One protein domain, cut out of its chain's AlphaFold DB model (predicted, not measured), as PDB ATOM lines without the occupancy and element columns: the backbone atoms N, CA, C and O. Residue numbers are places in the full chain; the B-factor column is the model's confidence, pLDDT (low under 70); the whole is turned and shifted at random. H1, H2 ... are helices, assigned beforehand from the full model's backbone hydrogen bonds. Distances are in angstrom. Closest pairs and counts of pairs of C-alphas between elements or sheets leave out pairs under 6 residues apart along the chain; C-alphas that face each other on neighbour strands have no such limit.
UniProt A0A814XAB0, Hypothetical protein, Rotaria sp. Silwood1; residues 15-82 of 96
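What this domain is: This is residues 15 to 82 of the 96 residues of the protein "Hypothetical protein" of Rotaria sp. Silwood1 (UniProt A0A814XAB0). This domain has little regular structure: an elongated, winding run of loops has the short helix H1 near one end, H3 and H4 towards the other, and H2 off to one side between them. The unnamed residues 56 to 68 run from H2 through the middle to H3. The printed part has 68 residues, 22 of them in four named helices, H1 to H4, with no named strand; the class is all helix. It is only just compact, close to loose, with a radius of gyration of the C-alphas of 12.9 A and spans of 38 by 25 by 19 A.

How they stand to each other: H1, residues 27 to 32, and H2, residues 50 to 55, are apart. H3, residues 69 to 72, and H4, residues 76 to 81, only just touch, only at the corner by their tight link, with 3 pairs of C-alphas within 8 A; the closest C-alphas, of Tyr 71 and Cys 79, are 6.6 A apart. H1 and H2 touch no helix. In H1, H2 and H4 every O i to N i+4 pair is within hydrogen-bond range; H3 is too short for one.

Where its parts are: H1 begins at C-alpha 27 (14.865, -36.620, -29.830) and is 8.6 A long; H2 is 8.4 A, H3 5.1 A. H4, 9.0 A, ends at C-alpha 81 (27.902, -43.339, -40.624).

The domain as a whole: The C-alphas farthest apart, of Glu 32 and Lys 73, are 38.4 A apart. The printed part has no cut. The links H1 to H2 and H2 to H3 are long. Residue 18 has pLDDT under 70.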
ATOM      1  N   LYS A  15      17.727 -21.653 -32.316       73.88
ATOM      2  CA  LYS A  15      18.894 -22.232 -32.982       73.88
ATOM      3  C   LYS A  15      19.746 -22.925 -31.931       73.88
ATOM      4  O   LYS A  15      20.031 -22.330 -30.889       73.88
ATOM      5  N   CYS A  16      20.159 -24.161 -32.199       79.75
ATOM      6  CA  CYS A  16      21.090 -24.841 -31.313       79.75
ATOM      7  C   CYS A  16      22.354 -23.982 -31.168       79.75
ATOM      8  O   CYS A  16      22.972 -23.607 -32.164       79.75
ATOM      9  N   GLN A  17      22.755 -23.682 -29.929       77.56
ATOM     10  CA  GLN A  17      23.962 -22.891 -29.649       77.56
ATOM     11  C   GLN A  17      25.241 -23.544 -30.195       77.56
ATOM     12  O   GLN A  17      26.218 -22.853 -30.467       77.56
ATOM     13  N   TYR A  18      25.214 -24.866 -30.382       69.19
ATOM     14  CA  TYR A  18      26.305 -25.653 -30.954       69.19
ATOM     15  C   TYR A  18      26.199 -25.805 -32.481       69.19
ATOM     16  O   TYR A  18      27.127 -26.308 -33.112       69.19
ATOM     17  N   GLY A  19      25.088 -25.366 -33.088       79.00
ATOM     18  CA  GLY A  19      24.869 -25.389 -34.533       79.00
ATOM     19  C   GLY A  19      25.137 -26.764 -35.149       79.00
ATOM     20  O   GLY A  19      24.593 -27.779 -34.714       79.00
ATOM     21  N   GLY A  20      25.996 -26.791 -36.169       77.00
ATOM     22  CA  GLY A  20      26.426 -28.008 -36.858       77.00
ATOM     23  C   GLY A  20      27.310 -28.955 -36.039       77.00
ATOM     24  O   GLY A  20      27.420 -30.132 -36.376       77.00
ATOM     25  N   GLN A  21      27.880 -28.472 -34.932       72.62
ATOM     26  CA  GLN A  21      28.727 -29.254 -34.025       72.62
ATOM     27  C   GLN A  21      27.942 -29.899 -32.879       72.62
ATOM     28  O   GLN A  21      28.545 -30.508 -31.999       72.62
ATOM     29  N   CYS A  22      26.618 -29.749 -32.862       78.31
ATOM     30  CA  CYS A  22      25.777 -30.392 -31.866       78.31
ATOM     31  C   CYS A  22      25.898 -31.920 -31.962       78.31
ATOM     32  O   CYS A  22      25.569 -32.517 -32.991       78.31
ATOM     33  N   ASP A  23      26.359 -32.542 -30.879       72.75
ATOM     34  CA  ASP A  23      26.450 -33.992 -30.714       72.75
ATOM     35  C   ASP A  23      25.225 -34.586 -29.999       72.75
ATOM     36  O   ASP A  23      25.105 -35.811 -29.907       72.75
ATOM     37  N   ASP A  24      24.300 -33.732 -29.547       75.44
ATOM     38  CA  ASP A  24      23.077 -34.140 -28.871       75.44
ATOM     39  C   ASP A  24      22.126 -34.829 -29.863       75.44
ATOM     40  O   ASP A  24      21.624 -34.248 -30.834       75.44
ATOM     41  N   LYS A  25      21.919 -36.123 -29.624       71.25
ATOM     42  CA  LYS A  25      21.037 -36.995 -30.410       71.25
ATOM     43  C   LYS A  25      19.694 -37.215 -29.724       71.25
ATOM     44  O   LYS A  25      18.895 -38.014 -30.223       71.25
ATOM     45  N   ASP A  26      19.444 -36.565 -28.590       80.31
ATOM     46  CA  ASP A  26      18.174 -36.687 -27.900       80.31
ATOM     47  C   ASP A  26      17.048 -36.163 -28.800       80.31
ATOM     48  O   ASP A  26      17.108 -35.070 -29.372       80.31
ATOM     49  N   ARG A  27      15.998 -36.973 -28.963       76.38
ATOM     50  CA  ARG A  27      14.865 -36.620 -29.830       76.38
ATOM     51  C   ARG A  27      14.164 -35.349 -29.364       76.38
ATOM     52  O   ARG A  27      13.591 -34.649 -30.191       76.38
ATOM     53  N   LYS A  28      14.203 -35.060 -28.064       77.50
ATOM     54  CA  LYS A  28      13.683 -33.830 -27.484       77.50
ATOM     55  C   LYS A  28      14.537 -32.643 -27.921       77.50
ATOM     56  O   LYS A  28      13.978 -31.698 -28.460       77.50
ATOM     57  N   HIS A  29      15.867 -32.736 -27.828       81.38
ATOM     58  CA  HIS A  29      16.772 -31.683 -28.304       81.38
ATOM     59  C   HIS A  29      16.578 -31.389 -29.799       81.38
ATOM     60  O   HIS A  29      16.414 -30.238 -30.193       81.38
ATOM     61  N   LEU A  30      16.525 -32.432 -30.632       74.69
ATOM     62  CA  LEU A  30      16.325 -32.303 -32.083       74.69
ATOM     63  C   LEU A  30      14.936 -31.769 -32.475       74.69
ATOM     64  O   LEU A  30      14.757 -31.323 -33.603       74.69
ATOM     65  N   SER A  31      13.950 -31.858 -31.578       78.38
ATOM     66  CA  SER A  31      12.606 -31.309 -31.789       78.38
ATOM     67  C   SER A  31      12.440 -29.904 -31.206       78.38
ATOM     68  O   SER A  31      11.544 -29.182 -31.640       78.38
ATOM     69  N   GLU A  32      13.238 -29.537 -30.202       80.56
ATOM     70  CA  GLU A  32      13.184 -28.240 -29.514       80.56
ATOM     71  C   GLU A  32      14.101 -27.196 -30.164       80.56
ATOM     72  O   GLU A  32      13.782 -26.005 -30.146       80.56
ATOM     73  N   TYR A  33      15.214 -27.634 -30.761       79.06
ATOM     74  CA  TYR A  33      16.210 -26.768 -31.382       79.06
ATOM     75  C   TYR A  33      16.305 -26.997 -32.887       79.06
ATOM     76  O   TYR A  33      16.235 -28.125 -33.364       79.06
ATOM     77  N   ASP A  34      16.515 -25.912 -33.633       81.44
ATOM     78  CA  ASP A  34      16.810 -25.987 -35.064       81.44
ATOM     79  C   ASP A  34      18.313 -26.113 -35.290       81.44
ATOM     80  O   ASP A  34      19.128 -25.384 -34.702       81.44
ATOM     81  N   HIS A  35      18.672 -27.066 -36.145       81.44
ATOM     82  CA  HIS A  35      20.043 -27.352 -36.531       81.44
ATOM     83  C   HIS A  35      20.222 -27.093 -38.023       81.44
ATOM     84  O   HIS A  35      19.296 -27.307 -38.806       81.44
ATOM     85  N   PRO A  36      21.428 -26.696 -38.454       82.50
ATOM     86  CA  PRO A  36      21.706 -26.548 -39.870       82.50
ATOM     87  C   PRO A  36      21.574 -27.872 -40.630       82.50
ATOM     88  O   PRO A  36      21.636 -28.966 -40.063       82.50
ATOM     89  N   ASN A  37      21.454 -27.762 -41.952       84.31
ATOM     90  CA  ASN A  37      21.453 -28.919 -42.837       84.31
ATOM     91  C   ASN A  37      22.761 -29.715 -42.724       84.31
ATOM     92  O   ASN A  37      23.822 -29.177 -42.387       84.31
ATOM     93  N   TYR A  38      22.685 -31.004 -43.051       82.69
ATOM     94  CA  TYR A  38      23.873 -31.836 -43.194       82.69
ATOM     95  C   TYR A  38      24.783 -31.309 -44.305       82.69
ATOM     96  O   TYR A  38      24.326 -30.757 -45.309       82.69
ATOM     97  N   CYS A  39      26.088 -31.469 -44.101       85.31
ATOM     98  CA  CYS A  39      27.091 -31.171 -45.109       85.31
ATOM     99  C   CYS A  39      26.847 -32.027 -46.358       85.31
ATOM    100  O   CYS A  39      26.683 -33.240 -46.248       85.31
ATOM    101  N   ILE A  40      26.884 -31.406 -47.540       85.06
ATOM    102  CA  ILE A  40      26.707 -32.098 -48.827       85.06
ATOM    103  C   ILE A  40      27.769 -33.177 -49.072       85.06
ATOM    104  O   ILE A  40      27.511 -34.154 -49.765       85.06
ATOM    105  N   ASP A  41      28.952 -33.009 -48.478       81.25
ATOM    106  CA  ASP A  41      30.059 -33.959 -48.586       81.25
ATOM    107  C   ASP A  41      29.956 -35.107 -47.563       81.25
ATOM    108  O   ASP A  41      30.798 -36.006 -47.568       81.25
ATOM    109  N   GLU A  42      28.959 -35.074 -46.670       81.88
ATOM    110  CA  GLU A  42      28.656 -36.098 -45.661       81.88
ATOM    111  C   GLU A  42      29.925 -36.631 -44.953       81.88
ATOM    112  O   GLU A  42      30.680 -35.866 -44.339       81.88
ATOM    113  N   GLY A  43      30.189 -37.941 -45.034       76.69
ATOM    114  CA  GLY A  43      31.355 -38.582 -44.419       76.69
ATOM    115  C   GLY A  43      32.678 -38.347 -45.154       76.69
ATOM    116  O   GLY A  43      33.751 -38.615 -44.607       76.69
ATOM    117  N   ASN A  44      32.624 -37.792 -46.364       76.88
ATOM    118  CA  ASN A  44      33.793 -37.414 -47.154       76.88
ATOM    119  C   ASN A  44      34.211 -35.957 -46.930       76.88
ATOM    120  O   ASN A  44      35.230 -35.531 -47.474       76.88
ATOM    121  N   CYS A  45      33.465 -35.188 -46.131       82.12
ATOM    122  CA  CYS A  45      33.793 -33.798 -45.857       82.12
ATOM    123  C   CYS A  45      35.194 -33.671 -45.237       82.12
ATOM    124  O   CYS A  45      35.441 -34.103 -44.110       82.12
ATOM    125  N   GLN A  46      36.111 -32.990 -45.919       79.06
ATOM    126  CA  GLN A  46      37.455 -32.706 -45.395       79.06
ATOM    127  C   GLN A  46      37.584 -31.286 -44.832       79.06
ATOM    128  O   GLN A  46      38.642 -30.917 -44.328       79.06
ATOM    129  N   ASN A  47      36.511 -30.491 -44.877       80.06
ATOM    130  CA  ASN A  47      36.534 -29.117 -44.398       80.06
ATOM    131  C   ASN A  47      36.467 -29.068 -42.866       80.06
ATOM    132  O   ASN A  47      35.454 -29.392 -42.249       80.06
ATOM    133  N   VAL A  48      37.571 -28.672 -42.252       76.69
ATOM    134  CA  VAL A  48      37.721 -28.569 -40.793       76.69
ATOM    135  C   VAL A  48      37.746 -27.116 -40.307       76.69
ATOM    136  O   VAL A  48      38.060 -26.855 -39.149       76.69
ATOM    137  N   HIS A  49      37.406 -26.152 -41.169       81.12
ATOM    138  CA  HIS A  49      37.252 -24.765 -40.750       81.12
ATOM    139  C   HIS A  49      36.054 -24.639 -39.805       81.12
ATOM    140  O   HIS A  49      34.949 -25.058 -40.145       81.12
ATOM    141  N   GLN A  50      36.248 -23.999 -38.648       77.94
ATOM    142  CA  GLN A  50      35.193 -23.819 -37.640       77.94
ATOM    143  C   GLN A  50      33.911 -23.212 -38.216       77.94
ATOM    144  O   GLN A  50      32.821 -23.665 -37.891       77.94
ATOM    145  N   GLN A  51      34.030 -22.247 -39.131       82.94
ATOM    146  CA  GLN A  51      32.867 -21.645 -39.783       82.94
ATOM    147  C   GLN A  51      32.029 -22.678 -40.553       82.94
ATOM    148  O   GLN A  51      30.805 -22.622 -40.512       82.94
ATOM    149  N   HIS A  52      32.672 -23.642 -41.219       84.94
ATOM    150  CA  HIS A  52      31.985 -24.724 -41.921       84.94
ATOM    151  C   HIS A  52      31.362 -25.728 -40.943       84.94
ATOM    152  O   HIS A  52      30.215 -26.121 -41.127       84.94
ATOM    153  N   LEU A  53      32.093 -26.111 -39.891       79.31
ATOM    154  CA  LEU A  53      31.602 -27.038 -38.862       79.31
ATOM    155  C   LEU A  53      30.413 -26.465 -38.078       79.31
ATOM    156  O   LEU A  53      29.529 -27.203 -37.667       79.31
ATOM    157  N   PHE A  54      30.374 -25.148 -37.884       80.56
ATOM    158  CA  PHE A  54      29.246 -24.482 -37.243       80.56
ATOM    159  C   PHE A  54      28.049 -24.334 -38.192       80.56
ATOM    160  O   PHE A  54      26.900 -24.449 -37.765       80.56
ATOM    161  N   ALA A  55      28.314 -24.092 -39.479       83.06
ATOM    162  CA  ALA A  55      27.287 -23.859 -40.491       83.06
ATOM    163  C   ALA A  55      26.585 -25.129 -40.987       83.06
ATOM    164  O   ALA A  55      25.490 -25.010 -41.531       83.06
ATOM    165  N   TYR A  56      27.186 -26.312 -40.827       84.38
ATOM    166  CA  TYR A  56      26.655 -27.576 -41.340       84.38
ATOM    167  C   TYR A  56      26.819 -28.702 -40.333       84.38
ATOM    168  O   TYR A  56      27.838 -28.775 -39.655       84.38
ATOM    169  N   ARG A  57      25.847 -29.614 -40.284       84.94
ATOM    170  CA  ARG A  57      25.974 -30.841 -39.493       84.94
ATOM    171  C   ARG A  57      26.875 -31.851 -40.187       84.94
ATOM    172  O   ARG A  57      26.762 -32.072 -41.394       84.94
ATOM    173  N   HIS A  58      27.692 -32.537 -39.401       83.50
ATOM    174  CA  HIS A  58      28.545 -33.623 -39.877       83.50
ATOM    175  C   HIS A  58      28.214 -34.932 -39.175       83.50
ATOM    176  O   HIS A  58      27.695 -34.959 -38.059       83.50
ATOM    177  N   LEU A  59      28.551 -36.029 -39.846       82.88
ATOM    178  CA  LEU A  59      28.594 -37.337 -39.212       82.88
ATOM    179  C   LEU A  59      29.680 -37.361 -38.123       82.88
ATOM    180  O   LEU A  59      30.672 -36.628 -38.240       82.88
ATOM    181  N   PRO A  60      29.529 -38.215 -37.096       79.75
ATOM    182  CA  PRO A  60      30.567 -38.438 -36.099       79.75
ATOM    183  C   PRO A  60      31.921 -38.745 -36.744       79.75
ATOM    184  O   PRO A  60      31.996 -39.417 -37.775       79.75
ATOM    185  N   LEU A  61      33.002 -38.277 -36.124       79.38
ATOM    186  CA  LEU A  61      34.347 -38.632 -36.566       79.38
ATOM    187  C   LEU A  61      34.590 -40.127 -36.356       79.38
ATOM    188  O   LEU A  61      34.254 -40.682 -35.309       79.38
ATOM    189  N   CYS A  62      35.190 -40.775 -37.352       84.44
ATOM    190  CA  CYS A  62      35.671 -42.137 -37.183       84.44
ATOM    191  C   CYS A  62      36.813 -42.162 -36.158       84.44
ATOM    192  O   CYS A  62      37.752 -41.372 -36.265       84.44
ATOM    193  N   SER A  63      36.768 -43.105 -35.217       81.00
ATOM    194  CA  SER A  63      37.836 -43.319 -34.230       81.00
ATOM    195  C   SER A  63      39.188 -43.634 -34.874       81.00
ATOM    196  O   SER A  63      40.222 -43.242 -34.348       81.00
ATOM    197  N   ASP A  64      39.179 -44.299 -36.032       80.50
ATOM    198  CA  ASP A  64      40.394 -44.643 -36.781       80.50
ATOM    199  C   ASP A  64      40.903 -43.477 -37.656       80.50
ATOM    200  O   ASP A  64      41.925 -43.593 -38.341       80.50
ATOM    201  N   GLY A  65      40.174 -42.354 -37.674       76.69
ATOM    202  CA  GLY A  65      40.511 -41.160 -38.440       76.69
ATOM    203  C   GLY A  65      40.751 -41.450 -39.923       76.69
ATOM    204  O   GLY A  65      40.148 -42.340 -40.520       76.69
ATOM    205  N   PHE A  66      41.668 -40.712 -40.543       77.62
ATOM    206  CA  PHE A  66      41.959 -40.851 -41.976       77.62
ATOM    207  C   PHE A  66      42.580 -42.213 -42.357       77.62
ATOM    208  O   PHE A  66      42.526 -42.609 -43.522       77.62
ATOM    209  N   ASN A  67      43.137 -42.948 -41.387       79.69
ATOM    210  CA  ASN A  67      43.755 -44.263 -41.592       79.69
ATOM    211  C   ASN A  67      42.761 -45.430 -41.457       79.69
ATOM    212  O   ASN A  67      43.168 -46.593 -41.517       79.69
ATOM    213  N   CYS A  68      41.463 -45.146 -41.295       84.75
ATOM    214  CA  CYS A  68      40.435 -46.172 -41.189       84.75
ATOM    215  C   CYS A  68      40.485 -47.147 -42.372       84.75
ATOM    216  O   CYS A  68      40.353 -46.766 -43.537       84.75
ATOM    217  N   SER A  69      40.602 -48.442 -42.078       86.69
ATOM    218  CA  SER A  69      40.709 -49.477 -43.109       86.69
ATOM    219  C   SER A  69      39.455 -49.557 -43.982       86.69
ATOM    220  O   SER A  69      39.554 -49.870 -45.167       86.69
ATOM    221  N   LYS A  70      38.278 -49.273 -43.409       87.19
ATOM    222  CA  LYS A  70      36.996 -49.252 -44.127       87.19
ATOM    223  C   LYS A  70      36.904 -48.056 -45.073       87.19
ATOM    224  O   LYS A  70      36.538 -48.225 -46.232       87.19
ATOM    225  N   TYR A  71      37.347 -46.882 -44.624       83.75
ATOM    226  CA  TYR A  71      37.458 -45.691 -45.470       83.75
ATOM    227  C   TYR A  71      38.431 -45.898 -46.634       83.75
ATOM    228  O   TYR A  71      38.089 -45.641 -47.786       83.75
ATOM    229  N   LEU A  72      39.618 -46.449 -46.359       83.38
ATOM    230  CA  LEU A  72      40.621 -46.747 -47.388       83.38
ATOM    231  C   LEU A  72      40.119 -47.776 -48.414       83.38
ATOM    232  O   LEU A  72      40.467 -47.696 -49.592       83.38
ATOM    233  N   LYS A  73      39.261 -48.709 -47.987       88.50
ATOM    234  CA  LYS A  73      38.566 -49.667 -48.861       88.50
ATOM    235  C   LYS A  73      37.330 -49.087 -49.558       88.50
ATOM    236  O   LYS A  73      36.708 -49.803 -50.338       88.50
ATOM    237  N   ARG A  74      36.997 -47.812 -49.322       82.31
ATOM    238  CA  ARG A  74      35.802 -47.123 -49.840       82.31
ATOM    239  C   ARG A  74      34.503 -47.851 -49.502       82.31
ATOM    240  O   ARG A  74      33.611 -47.982 -50.339       82.31
ATOM    241  N   ASP A  75      34.412 -48.328 -48.269       87.06
ATOM    242  CA  ASP A  75      33.187 -48.903 -47.732       87.06
ATOM    243  C   ASP A  75      32.105 -47.814 -47.633       87.06
ATOM    244  O   ASP A  75      32.202 -46.885 -46.830       87.06
ATOM    245  N   ASN A  76      31.106 -47.888 -48.515       83.56
ATOM    246  CA  ASN A  76      30.076 -46.855 -48.624       83.56
ATOM    247  C   ASN A  76      29.167 -46.796 -47.397       83.56
ATOM    248  O   ASN A  76      28.699 -45.711 -47.063       83.56
ATOM    249  N   ASP A  77      28.899 -47.926 -46.746       87.69
ATOM    250  CA  ASP A  77      28.016 -47.954 -45.580       87.69
ATOM    251  C   ASP A  77      28.706 -47.297 -44.384       87.69
ATOM    252  O   ASP A  77      28.145 -46.400 -43.757       87.69
ATOM    253  N   HIS A  78      29.986 -47.603 -44.165       86.75
ATOM    254  CA  HIS A  78      30.817 -46.934 -43.165       86.75
ATOM    255  C   HIS A  78      30.949 -45.423 -43.418       86.75
ATOM    256  O   HIS A  78      30.868 -44.626 -42.484       86.75
ATOM    257  N   CYS A  79      31.109 -45.002 -44.676       82.44
ATOM    258  CA  CYS A  79      31.203 -43.584 -45.042       82.44
ATOM    259  C   CYS A  79      29.881 -42.804 -44.901       82.44
ATOM    260  O   CYS A  79      29.911 -41.574 -44.934       82.44
ATOM    261  N   LYS A  80      28.738 -43.481 -44.735       84.69
ATOM    262  CA  LYS A  80      27.447 -42.848 -44.400       84.69
ATOM    263  C   LYS A  80      27.231 -42.688 -42.900       84.69
ATOM    264  O   LYS A  80      26.369 -41.917 -42.490       84.69
ATOM    265  N   GLU A  81      27.995 -43.407 -42.084       85.38
ATOM    266  CA  GLU A  81      27.902 -43.339 -40.624       85.38
ATOM    267  C   GLU A  81      29.001 -42.473 -40.010       85.38
ATOM    268  O   GLU A  81      28.767 -41.818 -38.993       85.38
ATOM    269  N   PHE A  82      30.182 -42.438 -40.635       84.69
ATOM    270  CA  PHE A  82      31.356 -41.771 -40.087       84.69
ATOM    271  C   PHE A  82      32.051 -40.858 -41.085       84.69
ATOM    272  O   PHE A  82      32.231 -41.172 -42.265       84.69
TER     273      PHE A  82